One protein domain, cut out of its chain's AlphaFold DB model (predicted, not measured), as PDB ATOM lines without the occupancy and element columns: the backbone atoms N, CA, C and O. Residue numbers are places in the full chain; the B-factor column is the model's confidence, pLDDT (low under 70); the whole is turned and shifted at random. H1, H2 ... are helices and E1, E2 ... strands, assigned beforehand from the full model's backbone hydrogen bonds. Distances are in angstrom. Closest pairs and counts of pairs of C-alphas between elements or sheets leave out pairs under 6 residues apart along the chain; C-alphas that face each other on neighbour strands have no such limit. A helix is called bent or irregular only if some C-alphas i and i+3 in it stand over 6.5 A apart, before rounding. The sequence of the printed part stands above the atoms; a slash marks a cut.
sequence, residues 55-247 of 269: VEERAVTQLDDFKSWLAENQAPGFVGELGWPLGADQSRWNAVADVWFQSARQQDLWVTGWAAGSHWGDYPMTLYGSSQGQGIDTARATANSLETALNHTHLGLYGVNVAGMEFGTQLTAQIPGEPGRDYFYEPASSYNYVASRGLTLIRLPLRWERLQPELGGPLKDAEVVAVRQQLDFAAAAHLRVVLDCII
ATOM      1  N   VAL A  55       0.460  -7.804  21.015       95.56
ATOM      2  CA  VAL A  55      -0.281  -7.663  22.280       95.56
ATOM      3  C   VAL A  55       0.634  -7.985  23.461       95.56
ATOM      4  O   VAL A  55       0.673  -7.220  24.421       95.56
ATOM      5  N   GLU A  56       1.410  -9.067  23.362       95.19
ATOM      6  CA  GLU A  56       2.455  -9.413  24.335       95.19
ATOM      7  C   GLU A  56       3.518  -8.319  24.426       95.19
ATOM      8  O   GLU A  56       3.839  -7.868  25.522       95.19
ATOM      9  N   GLU A  57       4.016  -7.850  23.279       94.25
ATOM     10  CA  GLU A  57       4.995  -6.763  23.218       94.25
ATOM     11  C   GLU A  57       4.461  -5.503  23.900       94.25
ATOM     12  O   GLU A  57       5.124  -4.945  24.766       94.25
ATOM     13  N   ARG A  58       3.224  -5.093  23.599       95.44
ATOM     14  CA  ARG A  58       2.611  -3.930  24.248       95.44
ATOM     15  C   ARG A  58       2.507  -4.095  25.764       95.44
ATOM     16  O   ARG A  58       2.789  -3.140  26.484       95.44
ATOM     17  N   ALA A  59       2.084  -5.263  26.245       94.00
ATOM     18  CA  ALA A  59       1.930  -5.521  27.674       94.00
ATOM     19  C   ALA A  59       3.278  -5.474  28.413       94.00
ATOM     20  O   ALA A  59       3.368  -4.878  29.487       94.00
ATOM     21  N   VAL A  60       4.327  -6.062  27.826       93.69
ATOM     22  CA  VAL A  60       5.687  -6.042  28.383       93.69
ATOM     23  C   VAL A  60       6.274  -4.636  28.348       93.69
ATOM     24  O   VAL A  60       6.755  -4.175  29.376       93.69
ATOM     25  N   THR A  61       6.164  -3.920  27.227       93.31
ATOM     26  CA  THR A  61       6.700  -2.556  27.093       93.31
ATOM     27  C   THR A  61       6.075  -1.601  28.107       93.31
ATOM     28  O   THR A  61       6.791  -0.851  28.759       93.31
ATOM     29  N   GLN A  62       4.758  -1.668  28.328       94.06
ATOM     30  CA  GLN A  62       4.097  -0.834  29.342       94.06
ATOM     31  C   GLN A  62       4.599  -1.121  30.764       94.06
ATOM     32  O   GLN A  62       4.733  -0.202  31.574       94.06
ATOM     33  N   LEU A  63       4.876  -2.389  31.078       94.44
ATOM     34  CA  LEU A  63       5.470  -2.759  32.357       94.44
ATOM     35  C   LEU A  63       6.924  -2.286  32.458       94.44
ATOM     36  O   LEU A  63       7.335  -1.806  33.512       94.44
ATOM     37  N   ASP A  64       7.703  -2.420  31.390       92.25
ATOM     38  CA  ASP A  64       9.103  -2.006  31.357       92.25
ATOM     39  C   ASP A  64       9.248  -0.485  31.507       92.25
ATOM     40  O   ASP A  64      10.097  -0.042  32.280       92.25
ATOM     41  N   ASP A  65       8.374   0.307  30.883       93.44
ATOM     42  CA  ASP A  65       8.302   1.761  31.083       93.44
ATOM     43  C   ASP A  65       8.054   2.103  32.561       93.44
ATOM     44  O   ASP A  65       8.747   2.939  33.148       93.44
ATOM     45  N   PHE A  66       7.109   1.407  33.205       94.75
ATOM     46  CA  PHE A  66       6.817   1.605  34.624       94.75
ATOM     47  C   PHE A  66       7.990   1.199  35.526       94.75
ATOM     48  O   PHE A  66       8.371   1.956  36.418       94.75
ATOM     49  N   LYS A  67       8.608   0.037  35.286       92.12
ATOM     50  CA  LYS A  67       9.796  -0.414  36.033       92.12
ATOM     51  C   LYS A  67      10.971   0.549  35.866       92.12
ATOM     52  O   LYS A  67      11.682   0.802  36.836       92.12
ATOM     53  N   SER A  68      11.155   1.098  34.668       93.00
ATOM     54  CA  SER A  68      12.212   2.074  34.387       93.00
ATOM     55  C   SER A  68      11.977   3.353  35.184       93.00
ATOM     56  O   SER A  68      12.875   3.804  35.892       93.00
ATOM     57  N   TRP A  69      10.740   3.859  35.194       94.69
ATOM     58  CA  TRP A  69      10.360   4.992  36.035       94.69
ATOM     59  C   TRP A  69      10.600   4.715  37.528       94.69
ATOM     60  O   TRP A  69      11.165   5.557  38.225       94.69
ATOM     61  N   LEU A  70      10.233   3.531  38.033       92.88
ATOM     62  CA  LEU A  70      10.491   3.149  39.428       92.88
ATOM     63  C   LEU A  70      11.989   3.157  39.758       92.88
ATOM     64  O   LEU A  70      12.382   3.682  40.797       92.88
ATOM     65  N   ALA A  71      12.821   2.604  38.872       91.50
ATOM     66  CA  ALA A  71      14.268   2.564  39.050       91.50
ATOM     67  C   ALA A  71      14.886   3.972  39.044       91.50
ATOM     68  O   ALA A  71      15.670   4.298  39.935       91.50
ATOM     69  N   GLU A  72      14.490   4.821  38.093       95.25
ATOM     70  CA  GLU A  72      14.938   6.218  37.993       95.25
ATOM     71  C   GLU A  72      14.570   7.042  39.231       95.25
ATOM     72  O   GLU A  72      15.338   7.905  39.653       95.25
ATOM     73  N   ASN A  73      13.414   6.757  39.836       95.56
ATOM     74  CA  ASN A  73      12.905   7.474  41.006       95.56
ATOM     75  C   ASN A  73      13.207   6.770  42.338       95.56
ATOM     76  O   ASN A  73      12.774   7.248  43.386       95.56
ATOM     77  N   GLN A  74      13.940   5.649  42.319       93.00
ATOM     78  CA  GLN A  74      14.260   4.831  43.498       93.00
ATOM     79  C   GLN A  74      13.018   4.456  44.329       93.00
ATOM     80  O   GLN A  74      13.050   4.447  45.562       93.00
ATOM     81  N   ALA A  75      11.909   4.167  43.649       91.25
ATOM     82  CA  ALA A  75      10.611   3.928  44.266       91.25
ATOM     83  C   ALA A  75      10.242   2.432  44.269       91.25
ATOM     84  O   ALA A  75      10.521   1.726  43.296       91.25
ATOM     85  N   PRO A  76       9.575   1.929  45.328       89.62
ATOM     86  CA  PRO A  76       8.955   0.608  45.301       89.62
ATOM     87  C   PRO A  76       7.743   0.601  44.361       89.62
ATOM     88  O   PRO A  76       7.047   1.609  44.215       89.62
ATOM     89  N   GLY A  77       7.473  -0.544  43.732       92.06
ATOM     90  CA  GLY A  77       6.399  -0.685  42.752       92.06
ATOM     91  C   GLY A  77       5.184  -1.444  43.275       92.06
ATOM     92  O   GLY A  77       5.325  -2.452  43.966       92.06
ATOM     93  N   PHE A  78       3.990  -1.026  42.849       95.56
ATOM     94  CA  PHE A  78       2.751  -1.775  43.053       95.56
ATOM     95  C   PHE A  78       1.832  -1.672  41.828       95.56
ATOM     96  O   PHE A  78       1.451  -0.575  41.426       95.56
ATOM     97  N   VAL A  79       1.454  -2.816  41.252       95.75
ATOM     98  CA  VAL A  79       0.393  -2.935  40.241       95.75
ATOM     99  C   VAL A  79      -0.857  -3.474  40.928       95.75
ATOM    100  O   VAL A  79      -0.961  -4.668  41.212       95.75
ATOM    101  N   GLY A  80      -1.794  -2.572  41.224       93.44
ATOM    102  CA  GLY A  80      -2.954  -2.877  42.062       93.44
ATOM    103  C   GLY A  80      -4.072  -3.665  41.383       93.44
ATOM    104  O   GLY A  80      -4.840  -4.346  42.060       93.44
ATOM    105  N   GLU A  81      -4.179  -3.606  40.060       91.44
ATOM    106  CA  GLU A  81      -5.258  -4.264  39.322       91.44
ATOM    107  C   GLU A  81      -4.718  -4.832  38.012       91.44
ATOM    108  O   GLU A  81      -4.478  -4.105  37.051       91.44
ATOM    109  N   LEU A  82      -4.520  -6.148  37.984       94.06
ATOM    110  CA  LEU A  82      -4.160  -6.888  36.776       94.06
ATOM    111  C   LEU A  82      -5.244  -7.922  36.462       94.06
ATOM    112  O   LEU A  82      -5.443  -8.857  37.233       94.06
ATOM    113  N   GLY A  83      -5.938  -7.777  35.336       91.88
ATOM    114  CA  GLY A  83      -7.023  -8.679  34.955       91.88
ATOM    115  C   GLY A  83      -7.168  -8.809  33.444       91.88
ATOM    116  O   GLY A  83      -6.762  -7.932  32.683       91.88
ATOM    117  N   TRP A  84      -7.735  -9.930  33.017       92.81
ATOM    118  CA  TRP A  84      -8.022 -10.238  31.620       92.81
ATOM    119  C   TRP A  84      -9.238 -11.172  31.540       92.81
ATOM    120  O   TRP A  84      -9.547 -11.863  32.516       92.81
ATOM    121  N   PRO A  85      -9.975 -11.174  30.416       91.19
ATOM    122  CA  PRO A  85     -11.256 -11.858  30.347       91.19
ATOM    123  C   PRO A  85     -11.125 -13.380  30.205       91.19
ATOM    124  O   PRO A  85     -10.327 -13.906  29.426       91.19
ATOM    125  N   LEU A  86     -12.013 -14.078  30.903       87.19
ATOM    126  CA  LEU A  86     -12.516 -15.406  30.591       87.19
ATOM    127  C   LEU A  86     -13.323 -15.337  29.289       87.19
ATOM    128  O   LEU A  86     -14.049 -14.373  29.038       87.19
ATOM    129  N   GLY A  87     -13.216 -16.371  28.459       87.50
ATOM    130  CA  GLY A  87     -13.954 -16.458  27.202       87.50
ATOM    131  C   GLY A  87     -13.238 -17.292  26.147       87.50
ATOM    132  O   GLY A  87     -12.287 -18.013  26.443       87.50
ATOM    133  N   ALA A  88     -13.686 -17.174  24.896       89.25
ATOM    134  CA  ALA A  88     -13.162 -17.965  23.777       89.25
ATOM    135  C   ALA A  88     -11.645 -17.787  23.560       89.25
ATOM    136  O   ALA A  88     -10.954 -18.747  23.234       89.25
ATOM    137  N   ASP A  89     -11.122 -16.581  23.795       91.12
ATOM    138  CA  ASP A  89      -9.700 -16.250  23.641       91.12
ATOM    139  C   ASP A  89      -8.887 -16.403  24.940       91.12
ATOM    140  O   ASP A  89      -7.753 -15.930  25.021       91.12
ATOM    141  N   GLN A  90      -9.432 -17.048  25.973       91.44
ATOM    142  CA  GLN A  90      -8.804 -17.109  27.294       91.44
ATOM    143  C   GLN A  90      -7.359 -17.620  27.264       91.44
ATOM    144  O   GLN A  90      -6.498 -17.053  27.928       91.44
ATOM    145  N   SER A  91      -7.067 -18.680  26.506       92.00
ATOM    146  CA  SER A  91      -5.707 -19.231  26.431       92.00
ATOM    147  C   SER A  91      -4.705 -18.223  25.863       92.00
ATOM    148  O   SER A  91      -3.554 -18.187  26.292       92.00
ATOM    149  N   ARG A  92      -5.149 -17.362  24.941       93.75
ATOM    150  CA  ARG A  92      -4.335 -16.292  24.356       93.75
ATOM    151  C   ARG A  92      -4.109 -15.167  25.360       93.75
ATOM    152  O   ARG A  92      -2.999 -14.660  25.451       93.75
ATOM    153  N   TRP A  93      -5.124 -14.813  26.148       95.12
ATOM    154  CA  TRP A  93      -4.967 -13.838  27.229       95.12
ATOM    155  C   TRP A  93      -4.074 -14.348  28.361       95.12
ATOM    156  O   TRP A  93      -3.226 -13.600  28.839       95.12
ATOM    157  N   ASN A  94      -4.189 -15.627  28.728       94.25
ATOM    158  CA  ASN A  94      -3.277 -16.259  29.678       94.25
ATOM    159  C   ASN A  94      -1.829 -16.224  29.161       94.25
ATOM    160  O   ASN A  94      -0.934 -15.896  29.926       94.25
ATOM    161  N   ALA A  95      -1.589 -16.457  27.864       94.12
ATOM    162  CA  ALA A  95      -0.243 -16.340  27.292       94.12
ATOM    163  C   ALA A  95       0.336 -14.917  27.433       94.12
ATOM    164  O   ALA A  95       1.499 -14.757  27.804       94.12
ATOM    165  N   VAL A  96      -0.484 -13.879  27.221       95.75
ATOM    166  CA  VAL A  96      -0.080 -12.482  27.465       95.75
ATOM    167  C   VAL A  96       0.261 -12.263  28.941       95.75
ATOM    168  O   VAL A  96       1.301 -11.678  29.248       95.75
ATOM    169  N   ALA A  97      -0.577 -12.754  29.856       95.44
ATOM    170  CA  ALA A  97      -0.337 -12.650  31.293       95.44
ATOM    171  C   ALA A  97       0.935 -13.397  31.727       95.44
ATOM    172  O   ALA A  97       1.707 -12.872  32.526       95.44
ATOM    173  N   ASP A  98       1.205 -14.579  31.172       94.88
ATOM    174  CA  ASP A  98       2.396 -15.373  31.485       94.88
ATOM    175  C   ASP A  98       3.679 -14.626  31.105       94.88
ATOM    176  O   ASP A  98       4.621 -14.562  31.898       94.88
ATOM    177  N   VAL A  99       3.712 -14.024  29.911       94.88
ATOM    178  CA  VAL A  99       4.837 -13.201  29.436       94.88
ATOM    179  C   VAL A  99       4.986 -11.942  30.301       94.88
ATOM    180  O   VAL A  99       6.105 -11.583  30.678       94.88
ATOM    181  N   TRP A 100       3.877 -11.302  30.684       95.75
ATOM    182  CA  TRP A 100       3.886 -10.151  31.591       95.75
ATOM    183  C   TRP A 100       4.488 -10.514  32.956       95.75
ATOM    184  O   TRP A 100       5.420  -9.855  33.422       95.75
ATOM    185  N   PHE A 101       4.037 -11.617  33.566       94.94
ATOM    186  CA  PHE A 101       4.571 -12.088  34.844       94.94
ATOM    187  C   PHE A 101       6.040 -12.470  34.744       94.94
ATOM    188  O   PHE A 101       6.776 -12.206  35.687       94.94
ATOM    189  N   GLN A 102       6.492 -13.057  33.631       93.00
ATOM    190  CA  GLN A 102       7.916 -13.325  33.400       93.00
ATOM    191  C   GLN A 102       8.749 -12.034  33.419       93.00
ATOM    192  O   GLN A 102       9.803 -12.021  34.053       93.00
ATOM    193  N   SER A 103       8.266 -10.946  32.807       91.62
ATOM    194  CA  SER A 103       8.936  -9.636  32.862       91.62
ATOM    195  C   SER A 103       8.923  -9.016  34.272       91.62
ATOM    196  O   SER A 103       9.853  -8.297  34.648       91.62
ATOM    197  N   ALA A 104       7.905  -9.304  35.089       92.19
ATOM    198  CA  ALA A 104       7.760  -8.738  36.432       92.19
ATOM    199  C   ALA A 104       8.688  -9.360  37.499       92.19
ATOM    200  O   ALA A 104       9.011  -8.692  38.478       92.19
ATOM    201  N   ARG A 105       9.130 -10.620  37.342       87.25
ATOM    202  CA  ARG A 105       9.732 -11.419  38.442       87.25
ATOM    203  C   ARG A 105      10.997 -10.826  39.060       87.25
ATOM    204  O   ARG A 105      11.233 -10.996  40.254       87.25
ATOM    205  N   GLN A 106      11.828 -10.187  38.237       80.50
ATOM    206  CA  GLN A 106      13.158  -9.705  38.634       80.50
ATOM    207  C   GLN A 106      13.131  -8.349  39.350       80.50
ATOM    208  O   GLN A 106      14.174  -7.884  39.800       80.50
ATOM    209  N   GLN A 107      11.961  -7.723  39.465       81.56
ATOM    210  CA  GLN A 107      11.765  -6.481  40.202       81.56
ATOM    211  C   GLN A 107      11.045  -6.789  41.518       81.56
ATOM    212  O   GLN A 107      10.157  -7.644  41.555       81.56
ATOM    213  N   ASP A 108      11.379  -6.068  42.588       87.94
ATOM    214  CA  ASP A 108      10.538  -6.016  43.791       87.94
ATOM    215  C   ASP A 108       9.257  -5.219  43.483       87.94
ATOM    216  O   ASP A 108       9.133  -4.026  43.767       87.94
ATOM    217  N   LEU A 109       8.349  -5.876  42.761       91.56
ATOM    218  CA  LEU A 109       7.092  -5.328  42.276       91.56
ATOM    219  C   LEU A 109       5.938  -6.085  42.919       91.56
ATOM    220  O   LEU A 109       5.757  -7.279  42.676       91.56
ATOM    221  N   TRP A 110       5.138  -5.391  43.721       96.12
ATOM    222  CA  TRP A 110       3.932  -5.978  44.293       96.12
ATOM    223  C   TRP A 110       2.835  -6.014  43.230       96.12
ATOM    224  O   TRP A 110       2.686  -5.066  42.458       96.12
ATOM    225  N   VAL A 111       2.059  -7.094  43.175       96.25
ATOM    226  CA  VAL A 111       1.022  -7.280  42.149       96.25
ATOM    227  C   VAL A 111      -0.233  -7.868  42.774       96.25
ATOM    228  O   VAL A 111      -0.163  -8.882  43.467       96.25
ATOM    229  N   THR A 112      -1.394  -7.278  42.491       97.00
ATOM    230  CA  THR A 112      -2.696  -7.863  42.837       97.00
ATOM    231  C   THR A 112      -3.566  -8.078  41.603       97.00
ATOM    232  O   THR A 112      -3.876  -7.151  40.856       97.00
ATOM    233  N   GLY A 113      -3.995  -9.327  41.399       95.38
ATOM    234  CA  GLY A 113      -4.929  -9.687  40.334       95.38
ATOM    235  C   GLY A 113      -6.336  -9.126  40.575       95.38
ATOM    236  O   GLY A 113      -6.813  -9.087  41.711       95.38
ATOM    237  N   TRP A 114      -7.017  -8.689  39.521       90.88
ATOM    238  CA  TRP A 114      -8.439  -8.342  39.526       90.88
ATOM    239  C   TRP A 114      -9.236  -9.528  38.972       90.88
ATOM    240  O   TRP A 114      -9.093  -9.822  37.792       90.88
ATOM    241  N   ALA A 115     -10.055 -10.240  39.749       90.06
ATOM    242  CA  ALA A 115     -10.339 -10.062  41.183       90.06
ATOM    243  C   ALA A 115     -10.690 -11.382  41.892       90.06
ATOM    244  O   ALA A 115     -10.844 -12.424  41.256       90.06
ATOM    245  N   ALA A 116     -10.855 -11.329  43.211       96.38
ATOM    246  CA  ALA A 116     -11.423 -12.392  44.021       96.38
ATOM    247  C   ALA A 116     -12.646 -11.907  44.806       96.38
ATOM    248  O   ALA A 116     -12.704 -10.755  45.227       96.38
ATOM    249  N   GLY A 117     -13.611 -12.793  45.026       95.44
ATOM    250  CA  GLY A 117     -14.746 -12.525  45.906       95.44
ATOM    251  C   GLY A 117     -15.872 -13.540  45.743       95.44
ATOM    252  O   GLY A 117     -16.039 -14.165  44.692       95.44
ATOM    253  N   SER A 118     -16.671 -13.689  46.788       94.25
ATOM    254  CA  SER A 118     -17.739 -14.684  46.864       94.25
ATOM    255  C   SER A 118     -19.037 -14.263  46.177       94.25
ATOM    256  O   SER A 118     -19.827 -15.122  45.791       94.25
ATOM    257  N   HIS A 119     -19.219 -12.962  45.936       89.50
ATOM    258  CA  HIS A 119     -20.459 -12.371  45.418       89.50
ATOM    259  C   HIS A 119     -20.364 -11.933  43.941       89.50
ATOM    260  O   HIS A 119     -21.132 -11.088  43.486       89.50
ATOM    261  N   TRP A 120     -19.425 -12.506  43.178       82.19
ATOM    262  CA  TRP A 120     -19.178 -12.161  41.766       82.19
ATOM    263  C   TRP A 120     -19.884 -13.065  40.743       82.19
ATOM    264  O   TRP A 120     -19.955 -12.709  39.567       82.19
ATOM    265  N   GLY A 121     -20.381 -14.238  41.151       83.44
ATOM    266  CA  GLY A 121     -20.975 -15.221  40.238       83.44
ATOM    267  C   GLY A 121     -20.038 -15.597  39.079       83.44
ATOM    268  O   GLY A 121     -18.908 -16.049  39.300       83.44
ATOM    269  N   ASP A 122     -20.512 -15.373  37.850       84.19
ATOM    270  CA  ASP A 122     -19.801 -15.671  36.597       84.19
ATOM    271  C   ASP A 122     -19.080 -14.447  36.002       84.19
ATOM    272  O   ASP A 122     -18.893 -14.349  34.787       84.19
ATOM    273  N   TYR A 123     -18.681 -13.481  36.839       88.94
ATOM    274  CA  TYR A 123     -17.957 -12.299  36.373       88.94
ATOM    275  C   TYR A 123     -16.714 -12.691  35.552       88.94
ATOM    276  O   TYR A 123     -15.852 -13.441  36.027       88.94
ATOM    277  N   PRO A 124     -16.577 -12.171  34.318       88.56
ATOM    278  CA  PRO A 124     -15.638 -12.711  33.346       88.56
ATOM    279  C   PRO A 124     -14.175 -12.391  33.647       88.56
ATOM    280  O   PRO A 124     -13.325 -12.818  32.889       88.56
ATOM    281  N   MET A 125     -13.833 -11.658  34.707       90.19
ATOM    282  CA  MET A 125     -12.429 -11.424  35.087       90.19
ATOM    283  C   MET A 125     -12.103 -11.944  36.492       90.19
ATOM    284  O   MET A 125     -11.029 -11.678  37.011       90.19
ATOM    285  N   THR A 126     -12.991 -12.703  37.139       92.62
ATOM    286  CA  THR A 126     -12.689 -13.270  38.462       92.62
ATOM    287  C   THR A 126     -11.563 -14.304  38.357       92.62
ATOM    288  O   THR A 126     -11.664 -15.239  37.567       92.62
ATOM    289  N   LEU A 127     -10.512 -14.166  39.171       95.75
ATOM    290  CA  LEU A 127      -9.478 -15.180  39.396       95.75
ATOM    291  C   LEU A 127      -9.948 -16.210  40.428       95.75
ATOM    292  O   LEU A 127      -9.827 -17.407  40.188       95.75
ATOM    293  N   TYR A 128     -10.513 -15.758  41.551       97.12
ATOM    294  CA  TYR A 128     -10.997 -16.644  42.615       97.12
ATOM    295  C   TYR A 128     -12.431 -16.293  43.017       97.12
ATOM    296  O   TYR A 128     -12.703 -15.204  43.514       97.12
ATOM    297  N   GLY A 129     -13.361 -17.209  42.777       95.75
ATOM    298  CA  GLY A 129     -14.783 -17.030  43.055       95.75
ATOM    299  C   GLY A 129     -15.289 -17.946  44.163       95.75
ATOM    300  O   GLY A 129     -14.509 -18.589  44.867       95.75
ATOM    301  N   SER A 130     -16.614 -18.035  44.263       95.25
ATOM    302  CA  SER A 130     -17.304 -18.987  45.131       95.25
ATOM    303  C   SER A 130     -18.080 -20.026  44.325       95.25
ATOM    304  O   SER A 130     -18.654 -19.708  43.280       95.25
ATOM    305  N   SER A 131     -18.135 -21.252  44.837       92.44
ATOM    306  CA  SER A 131     -18.991 -22.327  44.342       92.44
ATOM    307  C   SER A 131     -20.428 -22.234  44.876       92.44
ATOM    308  O   SER A 131     -21.359 -22.649  44.189       92.44
ATOM    309  N   GLN A 132     -20.620 -21.669  46.076       88.88
ATOM    310  CA  GLN A 132     -21.916 -21.618  46.781       88.88
ATOM    311  C   GLN A 132     -22.303 -20.222  47.303       88.88
ATOM    312  O   GLN A 132     -23.290 -20.078  48.025       88.88
ATOM    313  N   GLY A 133     -21.523 -19.188  46.986       86.69
ATOM    314  CA  GLY A 133     -21.741 -17.818  47.466       86.69
ATOM    315  C   GLY A 133     -21.465 -17.616  48.960       86.69
ATOM    316  O   GLY A 133     -21.885 -16.612  49.517       86.69
ATOM    317  N   GLN A 134     -20.797 -18.564  49.627       88.31
ATOM    318  CA  GLN A 134     -20.524 -18.507  51.073       88.31
ATOM    319  C   GLN A 134     -19.124 -17.976  51.406       88.31
ATOM    320  O   GLN A 134     -18.864 -17.614  52.546       88.31
ATOM    321  N   GLY A 135     -18.215 -17.968  50.432       96.00
ATOM    322  CA  GLY A 135     -16.813 -17.590  50.590       96.00
ATOM    323  C   GLY A 135     -16.007 -17.956  49.344       96.00
ATOM    324  O   GLY A 135     -16.472 -18.727  48.503       96.00
ATOM    325  N   ILE A 136     -14.816 -17.388  49.201       97.94
ATOM    326  CA  ILE A 136     -13.900 -17.685  48.098       97.94
ATOM    327  C   ILE A 136     -13.351 -19.103  48.292       97.94
ATOM    328  O   ILE A 136     -12.700 -19.385  49.295       97.94
ATOM    329  N   ASP A 137     -13.617 -19.989  47.336       97.31
ATOM    330  CA  ASP A 137     -13.257 -21.414  47.404       97.31
ATOM    331  C   ASP A 137     -12.901 -22.032  46.040       97.31
ATOM    332  O   ASP A 137     -12.593 -23.220  45.952       97.31
ATOM    333  N   THR A 138     -12.959 -21.244  44.963       96.38
ATOM    334  CA  THR A 138     -12.846 -21.758  43.598       96.38
ATOM    335  C   THR A 138     -11.893 -20.913  42.769       96.38
ATOM    336  O   THR A 138     -12.125 -19.725  42.564       96.38
ATOM    337  N   ALA A 139     -10.840 -21.524  42.226       96.12
ATOM    338  CA  ALA A 139      -9.968 -20.895  41.237       96.12
ATOM    339  C   ALA A 139     -10.611 -20.972  39.845       96.12
ATOM    340  O   ALA A 139     -11.152 -22.004  39.441       96.12
ATOM    341  N   ARG A 140     -10.563 -19.869  39.102       93.94
ATOM    342  CA  ARG A 140     -10.951 -19.791  37.691       93.94
ATOM    343  C   ARG A 140      -9.709 -19.959  36.822       93.94
ATOM    344  O   ARG A 140      -8.588 -19.774  37.278       93.94
ATOM    345  N   ALA A 141      -9.889 -20.258  35.540       92.06
ATOM    346  CA  ALA A 141      -8.749 -20.516  34.660       92.06
ATOM    347  C   ALA A 141      -7.880 -19.264  34.358       92.06
ATOM    348  O   ALA A 141      -6.772 -19.397  33.841       92.06
ATOM    349  N   THR A 142      -8.340 -18.055  34.702       90.50
ATOM    350  CA  THR A 142      -7.529 -16.821  34.764       90.50
ATOM    351  C   THR A 142      -6.531 -16.836  35.928       90.50
ATOM    352  O   THR A 142      -5.484 -16.210  35.831       90.50
ATOM    353  N   ALA A 143      -6.777 -17.587  37.009       95.12
ATOM    354  CA  ALA A 143      -5.820 -17.720  38.111       95.12
ATOM    355  C   ALA A 143      -4.543 -18.474  37.705       95.12
ATOM    356  O   ALA A 143      -3.490 -18.235  38.290       95.12
ATOM    357  N   ASN A 144      -4.608 -19.326  36.673       94.19
ATOM    358  CA  ASN A 144      -3.498 -20.185  36.252       94.19
ATOM    359  C   ASN A 144      -2.193 -19.414  35.996       94.19
ATOM    360  O   ASN A 144      -1.132 -19.890  36.389       94.19
ATOM    361  N   SER A 145      -2.252 -18.241  35.359       95.50
ATOM    362  CA  SER A 145      -1.048 -17.450  35.062       95.50
ATOM    363  C   SER A 145      -0.416 -16.869  36.324       95.50
ATOM    364  O   SER A 145       0.803 -16.915  36.485       95.50
ATOM    365  N   LEU A 146      -1.244 -16.386  37.257       95.94
ATOM    366  CA  LEU A 146      -0.777 -15.898  38.553       95.94
ATOM    367  C   LEU A 146      -0.173 -17.043  39.376       95.94
ATOM    368  O   LEU A 146       0.946 -16.916  39.859       95.94
ATOM    369  N   GLU A 147      -0.858 -18.183  39.478       96.19
ATOM    370  CA  GLU A 147      -0.355 -19.355  40.208       96.19
ATOM    371  C   GLU A 147       0.920 -19.930  39.581       96.19
ATOM    372  O   GLU A 147       1.856 -20.304  40.283       96.19
ATOM    373  N   THR A 148       1.008 -19.935  38.250       95.00
ATOM    374  CA  THR A 148       2.241 -20.299  37.544       95.00
ATOM    375  C   THR A 148       3.368 -19.343  37.905       95.00
ATOM    376  O   THR A 148       4.484 -19.789  38.153       95.00
ATOM    377  N   ALA A 149       3.101 -18.037  37.982       94.31
ATOM    378  CA  ALA A 149       4.105 -17.053  38.364       94.31
ATOM    379  C   ALA A 149       4.627 -17.255  39.797       94.31
ATOM    380  O   ALA A 149       5.828 -17.093  40.006       94.31
ATOM    381  N   LEU A 150       3.769 -17.670  40.738       94.62
ATOM    382  CA  LEU A 150       4.144 -17.994  42.126       94.62
ATOM    383  C   LEU A 150       5.087 -19.205  42.230       94.62
ATOM    384  O   LEU A 150       5.868 -19.303  43.171       94.62
ATOM    385  N   ASN A 151       5.056 -20.120  41.254       93.81
ATOM    386  CA  ASN A 151       5.960 -21.277  41.207       93.81
ATOM    387  C   ASN A 151       7.392 -20.920  40.768       93.81
ATOM    388  O   ASN A 151       8.249 -21.798  40.651       93.81
ATOM    389  N   HIS A 152       7.665 -19.645  40.501       90.19
ATOM    390  CA  HIS A 152       8.985 -19.151  40.152       90.19
ATOM    391  C   HIS A 152       9.465 -18.129  41.174       90.19
ATOM    392  O   HIS A 152       8.675 -17.400  41.764       90.19
ATOM    393  N   THR A 153      10.785 -18.019  41.331       89.38
ATOM    394  CA  THR A 153      11.373 -16.971  42.164       89.38
ATOM    395  C   THR A 153      10.958 -15.594  41.647       89.38
ATOM    396  O   THR A 153      11.252 -15.238  40.504       89.38
ATOM    397  N   HIS A 154      10.308 -14.824  42.512       88.25
ATOM    398  CA  HIS A 154       9.941 -13.428  42.315       88.25
ATOM    399  C   HIS A 154      10.398 -12.613  43.531       88.25
ATOM    400  O   HIS A 154      10.446 -13.137  44.647       88.25
ATOM    401  N   LEU A 155      10.748 -11.342  43.335       87.31
ATOM    402  CA  LEU A 155      11.198 -10.494  44.447       87.31
ATOM    403  C   LEU A 155      10.042  -9.809  45.187       87.31
ATOM    404  O   LEU A 155      10.146  -9.593  46.390       87.31
ATOM    405  N   GLY A 156       8.954  -9.493  44.480       91.81
ATOM    406  CA  GLY A 156       7.787  -8.817  45.049       91.81
ATOM    407  C   GLY A 156       6.724  -9.750  45.634       91.81
ATOM    408  O   GLY A 156       6.807 -10.974  45.535       91.81
ATOM    409  N   LEU A 157       5.694  -9.147  46.239       94.81
ATOM    410  CA  LEU A 157       4.545  -9.857  46.805       94.81
ATOM    411  C   LEU A 157       3.404  -9.966  45.797       94.81
ATOM    412  O   LEU A 157       2.946  -8.952  45.265       94.81
ATOM    413  N   TYR A 158       2.911 -11.180  45.568       97.25
ATOM    414  CA  TYR A 158       1.832 -11.444  44.617       97.25
ATOM    415  C   TYR A 158       0.545 -11.828  45.348       97.25
ATOM    416  O   TYR A 158       0.549 -12.531  46.365       97.25
ATOM    417  N   GLY A 159      -0.566 -11.308  44.840       97.56
ATOM    418  CA  GLY A 159      -1.826 -11.280  45.556       97.56
ATOM    419  C   GLY A 159      -3.051 -11.118  44.682       97.56
ATOM    420  O   GLY A 159      -2.996 -11.182  43.452       97.56
ATOM    421  N   VAL A 160      -4.179 -10.853  45.333       98.00
ATOM    422  CA  VAL A 160      -5.453 -10.594  44.658       98.00
ATOM    423  C   VAL A 160      -6.246  -9.487  45.349       98.00
ATOM    424  O   VAL A 160      -6.106  -9.254  46.549       98.00
ATOM    425  N   ASN A 161      -7.081  -8.794  44.583       97.81
ATOM    426  CA  ASN A 161      -8.097  -7.899  45.121       97.81
ATOM    427  C   ASN A 161      -9.232  -8.726  45.725       97.81
ATOM    428  O   ASN A 161      -9.894  -9.454  44.991       97.81
ATOM    429  N   VAL A 162      -9.459  -8.625  47.033       97.62
ATOM    430  CA  VAL A 162     -10.596  -9.257  47.717       97.62
ATOM    431  C   VAL A 162     -11.744  -8.258  47.727       97.62
ATOM    432  O   VAL A 162     -11.837  -7.407  48.606       97.62
ATOM    433  N   ALA A 163     -12.566  -8.322  46.690       93.75
ATOM    434  CA  ALA A 163     -13.599  -7.344  46.413       93.75
ATOM    435  C   ALA A 163     -14.963  -7.753  46.979       93.75
ATOM    436  O   ALA A 163     -15.310  -8.934  47.037       93.75
ATOM    437  N   GLY A 164     -15.746  -6.752  47.366       91.81
ATOM    438  CA  GLY A 164     -17.064  -6.896  47.973       91.81
ATOM    439  C   GLY A 164     -17.418  -5.700  48.852       91.81
ATOM    440  O   GLY A 164     -18.540  -5.203  48.783       91.81
ATOM    441  N   MET A 165     -16.461  -5.190  49.635       93.00
ATOM    442  CA  MET A 165     -16.662  -4.073  50.572       93.00
ATOM    443  C   MET A 165     -16.767  -2.704  49.891       93.00
ATOM    444  O   MET A 165     -17.158  -1.721  50.521       93.00
ATOM    445  N   GLU A 166     -16.449  -2.617  48.604       89.62
ATOM    446  CA  GLU A 166     -16.564  -1.435  47.753       89.62
ATOM    447  C   GLU A 166     -17.790  -1.457  46.830       89.62
ATOM    448  O   GLU A 166     -18.087  -0.451  46.172       89.62
ATOM    449  N   PHE A 167     -18.527  -2.573  46.795       87.69
ATOM    450  CA  PHE A 167     -19.688  -2.761  45.919       87.69
ATOM    451  C   PHE A 167     -20.749  -1.668  46.105       87.69
ATOM    452  O   PHE A 167     -20.758  -0.944  47.103       87.69
ATOM    453  N   GLY A 168     -21.617  -1.528  45.101       71.19
ATOM    454  CA  GLY A 168     -22.577  -0.430  44.967       71.19
ATOM    455  C   GLY A 168     -22.081   0.610  43.965       71.19
ATOM    456  O   GLY A 168     -21.454   1.602  44.331       71.19
ATOM    457  N   THR A 169     -22.310   0.360  42.673       53.69
ATOM    458  CA  THR A 169     -21.970   1.295  41.589       53.69
ATOM    459  C   THR A 169     -23.094   2.317  41.360       53.69
ATOM    460  O   THR A 169     -24.245   2.125  41.753       53.69
ATOM    461  N   GLN A 170     -22.733   3.434  40.720       51.34
ATOM    462  CA  GLN A 170     -23.420   4.738  40.637       51.34
ATOM    463  C   GLN A 170     -24.889   4.788  40.156       51.34
ATOM    464  O   GLN A 170     -25.440   5.880  40.057       51.34
ATOM    465  N   LEU A 171     -25.555   3.668  39.871       49.00
ATOM    466  CA  LEU A 171     -26.955   3.649  39.413       49.00
ATOM    467  C   LEU A 171     -27.960   3.283  40.518       49.00
ATOM    468  O   LEU A 171     -29.161   3.463  40.335       49.00
ATOM    469  N   THR A 172     -27.478   2.832  41.681       47.34
ATOM    470  CA  THR A 172     -28.295   2.561  42.879       47.34
ATOM    471  C   THR A 172     -27.630   3.211  44.091       47.34
ATOM    472  O   THR A 172     -26.937   2.586  44.884       47.34
ATOM    473  N   ALA A 173     -27.755   4.535  44.171       53.44
ATOM    474  CA  ALA A 173     -27.123   5.383  45.176       53.44
ATOM    475  C   ALA A 173     -27.693   5.160  46.594       53.44
ATOM    476  O   ALA A 173     -28.464   5.974  47.096       53.44
ATOM    477  N   GLN A 174     -27.297   4.075  47.258       63.47
ATOM    478  CA  GLN A 174     -27.379   3.962  48.714       63.47
ATOM    479  C   GLN A 174     -25.958   3.868  49.260       63.47
ATOM    480  O   GLN A 174     -25.407   2.792  49.452       63.47
ATOM    481  N   ILE A 175     -25.344   5.034  49.453       72.50
ATOM    482  CA  ILE A 175     -24.152   5.194  50.286       72.50
ATOM    483  C   ILE A 175     -24.661   5.760  51.621       72.50
ATOM    484  O   ILE A 175     -25.398   6.747  51.591       72.50
ATOM    485  N   PRO A 176     -24.346   5.144  52.777       81.75
ATOM    486  CA  PRO A 176     -23.353   4.080  52.977       81.75
ATOM    487  C   PRO A 176     -23.801   2.678  52.515       81.75
ATOM    488  O   PRO A 176     -22.950   1.829  52.243       81.75
ATOM    489  N   GLY A 177     -25.109   2.454  52.364       86.88
ATOM    490  CA  GLY A 177     -25.674   1.143  52.036       86.88
ATOM    491  C   GLY A 177     -25.630   0.185  53.227       86.88
ATOM    492  O   GLY A 177     -25.125   0.528  54.298       86.88
ATOM    493  N   GLU A 178     -26.160  -1.018  53.034       88.56
ATOM    494  CA  GLU A 178     -26.310  -2.045  54.063       88.56
ATOM    495  C   GLU A 178     -25.440  -3.281  53.763       88.56
ATOM    496  O   GLU A 178     -25.474  -3.804  52.636       88.56
ATOM    497  N   PRO A 179     -24.673  -3.781  54.751       90.69
ATOM    498  CA  PRO A 179     -23.854  -4.976  54.586       90.69
ATOM    499  C   PRO A 179     -24.741  -6.208  54.364       90.69
ATOM    500  O   PRO A 179     -25.828  -6.328  54.926       90.69
ATOM    501  N   GLY A 180     -24.288  -7.134  53.521       88.50
ATOM    502  CA  GLY A 180     -25.045  -8.319  53.104       88.50
ATOM    503  C   GLY A 180     -26.104  -8.053  52.027       88.50
ATOM    504  O   GLY A 180     -26.717  -9.001  51.538       88.50
ATOM    505  N   ARG A 181     -26.317  -6.790  51.637       87.69
ATOM    506  CA  ARG A 181     -27.197  -6.413  50.521       87.69
ATOM    507  C   ARG A 181     -26.451  -5.624  49.455       87.69
ATOM    508  O   ARG A 181     -26.447  -6.022  48.296       87.69
ATOM    509  N   ASP A 182     -25.831  -4.517  49.855       87.62
ATOM    510  CA  ASP A 182     -25.195  -3.570  48.931       87.62
ATOM    511  C   ASP A 182     -23.677  -3.790  48.841       87.62
ATOM    512  O   ASP A 182     -23.029  -3.360  47.884       87.62
ATOM    513  N   TYR A 183     -23.107  -4.447  49.853       91.88
ATOM    514  CA  TYR A 183     -21.699  -4.814  49.951       91.88
ATOM    515  C   TYR A 183     -21.508  -5.997  50.889       91.88
ATOM    516  O   TYR A 183     -22.384  -6.306  51.698       91.88
ATOM    517  N   PHE A 184     -20.367  -6.669  50.772       93.31
ATOM    518  CA  PHE A 184     -20.147  -7.962  51.411       93.31
ATOM    519  C   PHE A 184     -18.770  -8.040  52.059       93.31
ATOM    520  O   PHE A 184     -17.802  -7.472  51.554       93.31
ATOM    521  N   TYR A 185     -18.709  -8.768  53.169       96.19
ATOM    522  CA  TYR A 185     -17.472  -9.166  53.831       96.19
ATOM    523  C   TYR A 185     -17.187 -10.630  53.514       96.19
ATOM    524  O   TYR A 185     -18.114 -11.426  53.352       96.19
ATOM    525  N   GLU A 186     -15.915 -10.998  53.472       97.75
ATOM    526  CA  GLU A 186     -15.502 -12.383  53.283       97.75
ATOM    527  C   GLU A 186     -15.322 -13.091  54.639       97.75
ATOM    528  O   GLU A 186     -14.822 -12.491  55.601       97.75
ATOM    529  N   PRO A 187     -15.695 -14.377  54.764       97.88
ATOM    530  CA  PRO A 187     -15.361 -15.164  55.946       97.88
ATOM    531  C   PRO A 187     -13.860 -15.479  56.009       97.88
ATOM    532  O   PRO A 187     -13.154 -15.483  55.001       97.88
ATOM    533  N   ALA A 188     -13.378 -15.873  57.193       98.56
ATOM    534  CA  ALA A 188     -11.990 -16.300  57.403       98.56
ATOM    535  C   ALA A 188     -11.525 -17.399  56.423       98.56
ATOM    536  O   ALA A 188     -10.367 -17.419  56.006       98.56
ATOM    537  N   SER A 189     -12.429 -18.300  56.018       98.50
ATOM    538  CA  SER A 189     -12.132 -19.362  55.051       98.50
ATOM    539  C   SER A 189     -11.686 -18.827  53.690       98.50
ATOM    540  O   SER A 189     -10.843 -19.458  53.063       98.50
ATOM    541  N   SER A 190     -12.179 -17.664  53.260       98.56
ATOM    542  CA  SER A 190     -11.781 -17.034  51.998       98.56
ATOM    543  C   SER A 190     -10.313 -16.609  52.013       98.56
ATOM    544  O   SER A 190      -9.582 -16.844  51.052       98.56
ATOM    545  N   TYR A 191      -9.851 -16.041  53.129       98.75
ATOM    546  CA  TYR A 191      -8.453 -15.645  53.322       98.75
ATOM    547  C   TYR A 191      -7.536 -16.868  53.382       98.75
ATOM    548  O   TYR A 191      -6.510 -16.906  52.704       98.75
ATOM    549  N   ASN A 192      -7.951 -17.909  54.110       98.69
ATOM    550  CA  ASN A 192      -7.235 -19.185  54.145       98.69
ATOM    551  C   ASN A 192      -7.151 -19.829  52.757       98.69
ATOM    552  O   ASN A 192      -6.109 -20.364  52.386       98.69
ATOM    553  N   TYR A 193      -8.231 -19.762  51.975       98.62
ATOM    554  CA  TYR A 193      -8.251 -20.290  50.620       98.62
ATOM    555  C   TYR A 193      -7.260 -19.546  49.724       98.62
ATOM    556  O   TYR A 193      -6.397 -20.184  49.127       98.62
ATOM    557  N   VAL A 194      -7.316 -18.212  49.683       98.19
ATOM    558  CA  VAL A 194      -6.388 -17.373  48.903       98.19
ATOM    559  C   VAL A 194      -4.930 -17.650  49.295       98.19
ATOM    560  O   VAL A 194      -4.099 -17.871  48.415       98.19
ATOM    561  N   ALA A 195      -4.630 -17.743  50.594       98.38
ATOM    562  CA  ALA A 195      -3.301 -18.115  51.082       98.38
ATOM    563  C   ALA A 195      -2.887 -19.532  50.640       98.38
ATOM    564  O   ALA A 195      -1.753 -19.748  50.218       98.38
ATOM    565  N   SER A 196      -3.814 -20.499  50.645       98.19
ATOM    566  CA  SER A 196      -3.549 -21.876  50.192       98.19
ATOM    567  C   SER A 196      -3.209 -21.983  48.699       98.19
ATOM    568  O   SER A 196      -2.622 -22.980  48.281       98.19
ATOM    569  N   ARG A 197      -3.531 -20.959  47.895       97.75
ATOM    570  CA  ARG A 197      -3.118 -20.847  46.483       97.75
ATOM    571  C   ARG A 197      -1.695 -20.298  46.313       97.75
ATOM    572  O   ARG A 197      -1.254 -20.105  45.187       97.75
ATOM    573  N   GLY A 198      -0.982 -20.049  47.413       96.81
ATOM    574  CA  GLY A 198       0.388 -19.529  47.428       96.81
ATOM    575  C   GLY A 198       0.485 -18.001  47.445       96.81
ATOM    576  O   GLY A 198       1.587 -17.464  47.381       96.81
ATOM    577  N   LEU A 199      -0.644 -17.290  47.521       97.81
ATOM    578  CA  LEU A 199      -0.660 -15.830  47.563       97.81
ATOM    579  C   LEU A 199      -0.236 -15.321  48.940       97.81
ATOM    580  O   LEU A 199      -0.599 -15.891  49.967       97.81
ATOM    581  N   THR A 200       0.488 -14.204  48.959       97.19
ATOM    582  CA  THR A 200       1.001 -13.581  50.194       97.19
ATOM    583  C   THR A 200       0.468 -12.167  50.411       97.19
ATOM    584  O   THR A 200       0.767 -11.536  51.425       97.19
ATOM    585  N   LEU A 201      -0.280 -11.639  49.444       98.25
ATOM    586  CA  LEU A 201      -0.795 -10.276  49.426       98.25
ATOM    587  C   LEU A 201      -2.290 -10.284  49.109       98.25
ATOM    588  O   LEU A 201      -2.764 -11.040  48.261       98.25
ATOM    589  N   ILE A 202      -3.028  -9.388  49.745       98.44
ATOM    590  CA  ILE A 202      -4.364  -8.996  49.314       98.44
ATOM    591  C   ILE A 202      -4.455  -7.478  49.227       98.44
ATOM    592  O   ILE A 202      -3.834  -6.757  50.011       98.44
ATOM    593  N   ARG A 203      -5.272  -6.993  48.298       98.25
ATOM    594  CA  ARG A 203      -5.789  -5.625  48.325       98.25
ATOM    595  C   ARG A 203      -7.248  -5.683  48.750       98.25
ATOM    596  O   ARG A 203      -8.012  -6.462  48.185       98.25
ATOM    597  N   LEU A 204      -7.608  -4.906  49.766       97.25
ATOM    598  CA  LEU A 204      -8.945  -4.872  50.352       97.25
ATOM    599  C   LEU A 204      -9.608  -3.525  50.015       97.25
ATOM    600  O   LEU A 204      -9.425  -2.564  50.770       97.25
ATOM    601  N   PRO A 205     -10.301  -3.423  48.866       94.56
ATOM    602  CA  PRO A 205     -11.037  -2.226  48.484       94.56
ATOM    603  C   PRO A 205     -12.279  -2.037  49.359       94.56
ATOM    604  O   PRO A 205     -13.053  -2.964  49.577       94.56
ATOM    605  N   LEU A 206     -12.497  -0.818  49.842       92.25
ATOM    606  CA  LEU A 206     -13.669  -0.423  50.624       92.25
ATOM    607  C   LEU A 206     -13.999   1.057  50.403       92.25
ATOM    608  O   LEU A 206     -13.148   1.832  49.977       92.25
ATOM    609  N   ARG A 207     -15.226   1.477  50.721       90.38
ATOM    610  CA  ARG A 207     -15.643   2.884  50.575       90.38
ATOM    611  C   ARG A 207     -15.358   3.715  51.817       90.38
ATOM    612  O   ARG A 207     -15.773   3.334  52.913       90.38
ATOM    613  N   TRP A 208     -14.748   4.888  51.645       91.12
ATOM    614  CA  TRP A 208     -14.534   5.825  52.757       91.12
ATOM    615  C   TRP A 208     -15.846   6.224  53.432       91.12
ATOM    616  O   TRP A 208     -15.933   6.254  54.653       91.12
ATOM    617  N   GLU A 209     -16.895   6.447  52.647       89.69
ATOM    618  CA  GLU A 209     -18.206   6.890  53.119       89.69
ATOM    619  C   GLU A 209     -18.914   5.837  53.997       89.69
ATOM    620  O   GLU A 209     -19.853   6.160  54.721       89.69
ATOM    621  N   ARG A 210     -18.463   4.572  53.970       91.12
ATOM    622  CA  ARG A 210     -18.918   3.525  54.904       91.12
ATOM    623  C   ARG A 210     -18.203   3.616  56.248       91.12
ATOM    624  O   ARG A 210     -18.837   3.440  57.286       91.12
ATOM    625  N   LEU A 211     -16.903   3.922  56.221       92.62
ATOM    626  CA  LEU A 211     -16.086   4.133  57.416       92.62
ATOM    627  C   LEU A 211     -16.425   5.445  58.123       92.62
ATOM    628  O   LEU A 211     -16.519   5.462  59.345       92.62
ATOM    629  N   GLN A 212     -16.608   6.529  57.372       93.12
ATOM    630  CA  GLN A 212     -16.941   7.858  57.873       93.12
ATOM    631  C   GLN A 212     -18.137   8.421  57.081       93.12
ATOM    632  O   GLN A 212     -17.942   9.048  56.038       93.12
ATOM    633  N   PRO A 213     -19.377   8.213  57.560       90.12
ATOM    634  CA  PRO A 213     -20.579   8.658  56.848       90.12
ATOM    635  C   PRO A 213     -20.719  10.182  56.731       90.12
ATOM    636  O   PRO A 213     -21.324  10.672  55.780       90.12
ATOM    637  N   GLU A 214     -20.158  10.932  57.682       89.75
ATOM    638  CA  GLU A 214     -20.196  12.397  57.718       89.75
ATOM    639  C   GLU A 214     -18.776  12.968  57.694       89.75
ATOM    640  O   GLU A 214     -17.940  12.602  58.520       89.75
ATOM    641  N   LEU A 215     -18.492  13.889  56.767       88.81
ATOM    642  CA  LEU A 215     -17.161  14.482  56.612       88.81
ATOM    643  C   LEU A 215     -16.681  15.125  57.922       88.81
ATOM    644  O   LEU A 215     -17.308  16.048  58.436       88.81
ATOM    645  N   GLY A 216     -15.544  14.654  58.440       90.88
ATOM    646  CA  GLY A 216     -14.976  15.141  59.703       90.88
ATOM    647  C   GLY A 216     -15.719  14.674  60.963       90.88
ATOM    648  O   GLY A 216     -15.273  14.976  62.067       90.88
ATOM    649  N   GLY A 217     -16.812  13.924  60.811       94.00
ATOM    650  CA  GLY A 217     -17.507  13.245  61.897       94.00
ATOM    651  C   GLY A 217     -16.756  12.002  62.394       94.00
ATOM    652  O   GLY A 217     -15.692  11.647  61.871       94.00
ATOM    653  N   PRO A 218     -17.286  11.316  63.419       96.12
ATOM    654  CA  PRO A 218     -16.698  10.077  63.910       96.12
ATOM    655  C   PRO A 218     -16.753   8.963  62.854       96.12
ATOM    656  O   PRO A 218     -17.584   8.978  61.943       96.12
ATOM    657  N   LEU A 219     -15.878   7.967  63.004       96.06
ATOM    658  CA  LEU A 219     -15.994   6.731  62.233       96.06
ATOM    659  C   LEU A 219     -17.221   5.934  62.699       96.06
ATOM    660  O   LEU A 219     -17.585   5.962  63.874       96.06
ATOM    661  N   LYS A 220     -17.845   5.191  61.786       95.44
ATOM    662  CA  LYS A 220     -18.942   4.273  62.093       95.44
ATOM    663  C   LYS A 220     -18.380   3.034  62.792       95.44
ATOM    664  O   LYS A 220     -17.776   2.183  62.142       95.44
ATOM    665  N   ASP A 221     -18.621   2.910  64.096       97.25
ATOM    666  CA  ASP A 221     -18.071   1.831  64.936       97.25
ATOM    667  C   ASP A 221     -18.282   0.430  64.347       97.25
ATOM    668  O   ASP A 221     -17.345  -0.363  64.284       97.25
ATOM    669  N   ALA A 222     -19.493   0.142  63.862       95.88
ATOM    670  CA  ALA A 222     -19.811  -1.151  63.260       95.88
ATOM    671  C   ALA A 222     -18.936  -1.462  62.030       95.88
ATOM    672  O   ALA A 222     -18.476  -2.593  61.878       95.88
ATOM    673  N   GLU A 223     -18.656  -0.462  61.188       95.25
ATOM    674  CA  GLU A 223     -17.813  -0.648  60.003       95.25
ATOM    675  C   GLU A 223     -16.339  -0.806  60.389       95.25
ATOM    676  O   GLU A 223     -15.641  -1.658  59.849       95.25
ATOM    677  N   VAL A 224     -15.867  -0.038  61.377       96.81
ATOM    678  CA  VAL A 224     -14.499  -0.174  61.902       96.81
ATOM    679  C   VAL A 224     -14.270  -1.571  62.476       96.81
ATOM    680  O   VAL A 224     -13.215  -2.161  62.243       96.81
ATOM    681  N   VAL A 225     -15.242  -2.114  63.215       98.25
ATOM    682  CA  VAL A 225     -15.180  -3.485  63.745       98.25
ATOM    683  C   VAL A 225     -15.122  -4.503  62.609       98.25
ATOM    684  O   VAL A 225     -14.262  -5.383  62.644       98.25
ATOM    685  N   ALA A 226     -15.966  -4.364  61.584       97.56
ATOM    686  CA  ALA A 226     -15.969  -5.277  60.445       97.56
ATOM    687  C   ALA A 226     -14.643  -5.236  59.666       97.56
ATOM    688  O   ALA A 226     -14.048  -6.279  59.405       97.56
ATOM    689  N   VAL A 227     -14.116  -4.044  59.369       97.56
ATOM    690  CA  VAL A 227     -12.826  -3.882  58.675       97.56
ATOM    691  C   VAL A 227     -11.692  -4.491  59.495       97.56
ATOM    692  O   VAL A 227     -10.879  -5.232  58.948       97.56
ATOM    693  N   ARG A 228     -11.648  -4.249  60.813       98.31
ATOM    694  CA  ARG A 228     -10.659  -4.888  61.697       98.31
ATOM    695  C   ARG A 228     -10.754  -6.407  61.651       98.31
ATOM    696  O   ARG A 228      -9.729  -7.056  61.517       98.31
ATOM    697  N   GLN A 229     -11.963  -6.960  61.659       98.56
ATOM    698  CA  GLN A 229     -12.159  -8.401  61.553       98.56
ATOM    699  C   GLN A 229     -11.606  -8.972  60.234       98.56
ATOM    700  O   GLN A 229     -10.971 -10.023  60.243       98.56
ATOM    701  N   GLN A 230     -11.787  -8.277  59.106       98.44
ATOM    702  CA  GLN A 230     -11.191  -8.673  57.821       98.44
ATOM    703  C   GLN A 230      -9.652  -8.622  57.860       98.44
ATOM    704  O   GLN A 230      -8.986  -9.521  57.342       98.44
ATOM    705  N   LEU A 231      -9.077  -7.600  58.504       98.62
ATOM    706  CA  LEU A 231      -7.629  -7.495  58.715       98.62
ATOM    707  C   LEU A 231      -7.098  -8.621  59.614       98.62
ATOM    708  O   LEU A 231      -6.049  -9.187  59.314       98.62
ATOM    709  N   ASP A 232      -7.832  -8.984  60.666       98.75
ATOM    710  CA  ASP A 232      -7.481 -10.084  61.568       98.75
ATOM    711  C   ASP A 232      -7.513 -11.434  60.838       98.75
ATOM    712  O   ASP A 232      -6.615 -12.258  61.018       98.75
ATOM    713  N   PHE A 233      -8.497 -11.658  59.959       98.75
ATOM    714  CA  PHE A 233      -8.548 -12.854  59.113       98.75
ATOM    715  C   PHE A 233      -7.360 -12.933  58.152       98.75
ATOM    716  O   PHE A 233      -6.742 -13.991  58.028       98.75
ATOM    717  N   ALA A 234      -7.001 -11.820  57.510       98.62
ATOM    718  CA  ALA A 234      -5.827 -11.762  56.647       98.62
ATOM    719  C   ALA A 234      -4.532 -12.029  57.430       98.62
ATOM    720  O   ALA A 234      -3.697 -12.821  56.991       98.62
ATOM    721  N   ALA A 235      -4.389 -11.435  58.619       98.56
ATOM    722  CA  ALA A 235      -3.239 -11.648  59.490       98.56
ATOM    723  C   ALA A 235      -3.122 -13.115  59.944       98.56
ATOM    724  O   ALA A 235      -2.028 -13.678  59.901       98.56
ATOM    725  N   ALA A 236      -4.237 -13.752  60.315       98.69
ATOM    726  CA  ALA A 236      -4.282 -15.166  60.691       98.69
ATOM    727  C   ALA A 236      -3.909 -16.107  59.531       98.69
ATOM    728  O   ALA A 236      -3.330 -17.166  59.765       98.69
ATOM    729  N   ALA A 237      -4.189 -15.705  58.288       98.56
ATOM    730  CA  ALA A 237      -3.787 -16.413  57.073       98.56
ATOM    731  C   ALA A 237      -2.368 -16.043  56.584       98.56
ATOM    732  O   ALA A 237      -1.962 -16.470  55.505       98.56
ATOM    733  N   HIS A 238      -1.611 -15.250  57.355       98.12
ATOM    734  CA  HIS A 238      -0.279 -14.740  57.000       98.12
ATOM    735  C   HIS A 238      -0.236 -13.897  55.711       98.12
ATOM    736  O   HIS A 238       0.798 -13.805  55.047       98.12
ATOM    737  N   LEU A 239      -1.343 -13.234  55.374       98.38
ATOM    738  CA  LEU A 239      -1.453 -12.341  54.225       98.38
ATOM    739  C   LEU A 239      -1.073 -10.907  54.609       98.38
ATOM    740  O   LEU A 239      -1.477 -10.377  55.646       98.38
ATOM    741  N   ARG A 240      -0.325 -10.238  53.732       98.19
ATOM    742  CA  ARG A 240      -0.116  -8.786  53.787       98.19
ATOM    743  C   ARG A 240      -1.316  -8.089  53.159       98.19
ATOM    744  O   ARG A 240      -1.873  -8.585  52.186       98.19
ATOM    745  N   VAL A 241      -1.697  -6.933  53.698       98.06
ATOM    746  CA  VAL A 241      -2.885  -6.198  53.243       98.06
ATOM    747  C   VAL A 241      -2.500  -4.821  52.724       98.06
ATOM    748  O   VAL A 241      -1.857  -4.046  53.430       98.06
ATOM    749  N   VAL A 242      -2.948  -4.502  51.511       97.06
ATOM    750  CA  VAL A 242      -3.114  -3.127  51.033       97.06
ATOM    751  C   VAL A 242      -4.565  -2.741  51.288       97.06
ATOM    752  O   VAL A 242      -5.467  -3.228  50.609       97.06
ATOM    753  N   LEU A 243      -4.797  -1.905  52.298       95.69
ATOM    754  CA  LEU A 243      -6.126  -1.366  52.566       95.69
ATOM    755  C   LEU A 243      -6.393  -0.227  51.583       95.69
ATOM    756  O   LEU A 243      -5.672   0.769  51.592       95.69
ATOM    757  N   ASP A 244      -7.405  -0.381  50.737       93.38
ATOM    758  CA  ASP A 244      -7.710   0.578  49.683       93.38
ATOM    759  C   ASP A 244      -9.034   1.293  49.962       93.38
ATOM    760  O   ASP A 244     -10.120   0.760  49.745       93.38
ATOM    761  N   CYS A 245      -8.928   2.517  50.473       88.81
ATOM    762  CA  CYS A 245     -10.076   3.376  50.730       88.81
ATOM    763  C   CYS A 245     -10.464   4.123  49.450       88.81
ATOM    764  O   CYS A 245      -9.964   5.213  49.167       88.81
ATOM    765  N   ILE A 246     -11.394   3.547  48.699       84.38
ATOM    766  CA  ILE A 246     -11.953   4.142  47.493       84.38
ATOM    767  C   ILE A 246     -12.918   5.255  47.905       84.38
ATOM    768  O   ILE A 246     -13.889   5.026  48.627       84.38
ATOM    769  N   ILE A 247     -12.664   6.471  47.424       70.12
ATOM    770  CA  ILE A 247     -13.566   7.614  47.588       70.12
ATOM    771  C   ILE A 247     -14.261   7.844  46.255       70.12
ATOM    772  O   ILE A 247     -13.599   8.000  45.225       70.12
TER     773      ILE A 247
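What this domain is: This is residues 55 to 247 of the 269 residues of an uncharacterized protein of bacterium (UniProt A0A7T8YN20). A parallel sheet of five strands curls like part of a barrel, open between E1 and E5, with helices round its outside. H1, H2 and H3 lie side by side in one group, and H4 and H6 in another; the long links, residues 117 to 142 and 163 to 187, leave the ends of E2 and E3. The printed part has 193 residues and is mixed, helices and strands, in the chain order H1 E1 H2 E2 H3 E3 H4 E4 H5 H6 E5. The sheet's order is E1 E2 E3 E4 E5. The whole is compact, with a radius of gyration of the C-alphas of 17.2 A and spans of 47 by 41 by 35 A.

Where its parts are: Find C-alpha 55 at (-0.281, -7.663, 22.280); from there H1 runs 25.9 A to residue 72. Then come E1, residues 77 to 82, H2, residues 90 to 104 and 20.7 A long, and E2, residues 109 to 116 and 19.9 A. Next are H3, residues 143 to 150, E3, residues 158 to 162, H4, residues 188 to 196, E4, residues 201 to 207 and 19.9 A, and H5, residues 208 to 211. H6 begins at C-alpha 221, (-18.071, 1.831, 64.936), and runs 22.3 A to residue 236. E5, residues 240 to 246, ends at C-alpha 246, (-11.953, 4.142, 47.493).

How they stand to each other: The strongly twisted sheet is a folded sheet, bent back on itself: E1 and E2 face E4 and E5, with E3 as the hinge. Look for N 112 and O 79 at 2.9 A between E1 and E2, N 159 and O 111 at 2.8 A between E2 and E3, N 162 and O 203 at 2.8 A between E3 and E4, and N 204 and O 242 at 2.8 A between E4 and E5. Each neighbour pair, with its helices between, is a strand-helix-strand unit with a right-handed crossover. H3 has a height over the sheet of 10.0 A, H4 one of 9.8 A; both run along the strands. H1, H5 and H6 only graze the sheet; H2 is only just not on it, with 4 pairs of C-alphas within 10 A. H2 touches H1, closest C-alphas Val 96 and Glu 56 at 5.1 A, and H3, Asp 98 and Ser 145 at 5.4 A. H6 touches H4 with residues 230 to 234 alone, closest C-alphas Phe 233 and Ala 188 at 5.2 A. H6 and H5 only just touch, with 3 pairs of C-alphas within 8 A. In H1, H2, H3, H4 and H6 every O i to N i+4 pair is within hydrogen-bond range; H5 is too short for one.

The domain as a whole: The C-alphas of Arg 92 and Gly 217, the two farthest apart, are 49.6 A apart. The printed part has no cut. The links E2 to H3 and E3 to H4 are long. Look for pLDDT under 70 at residues 169 to 174.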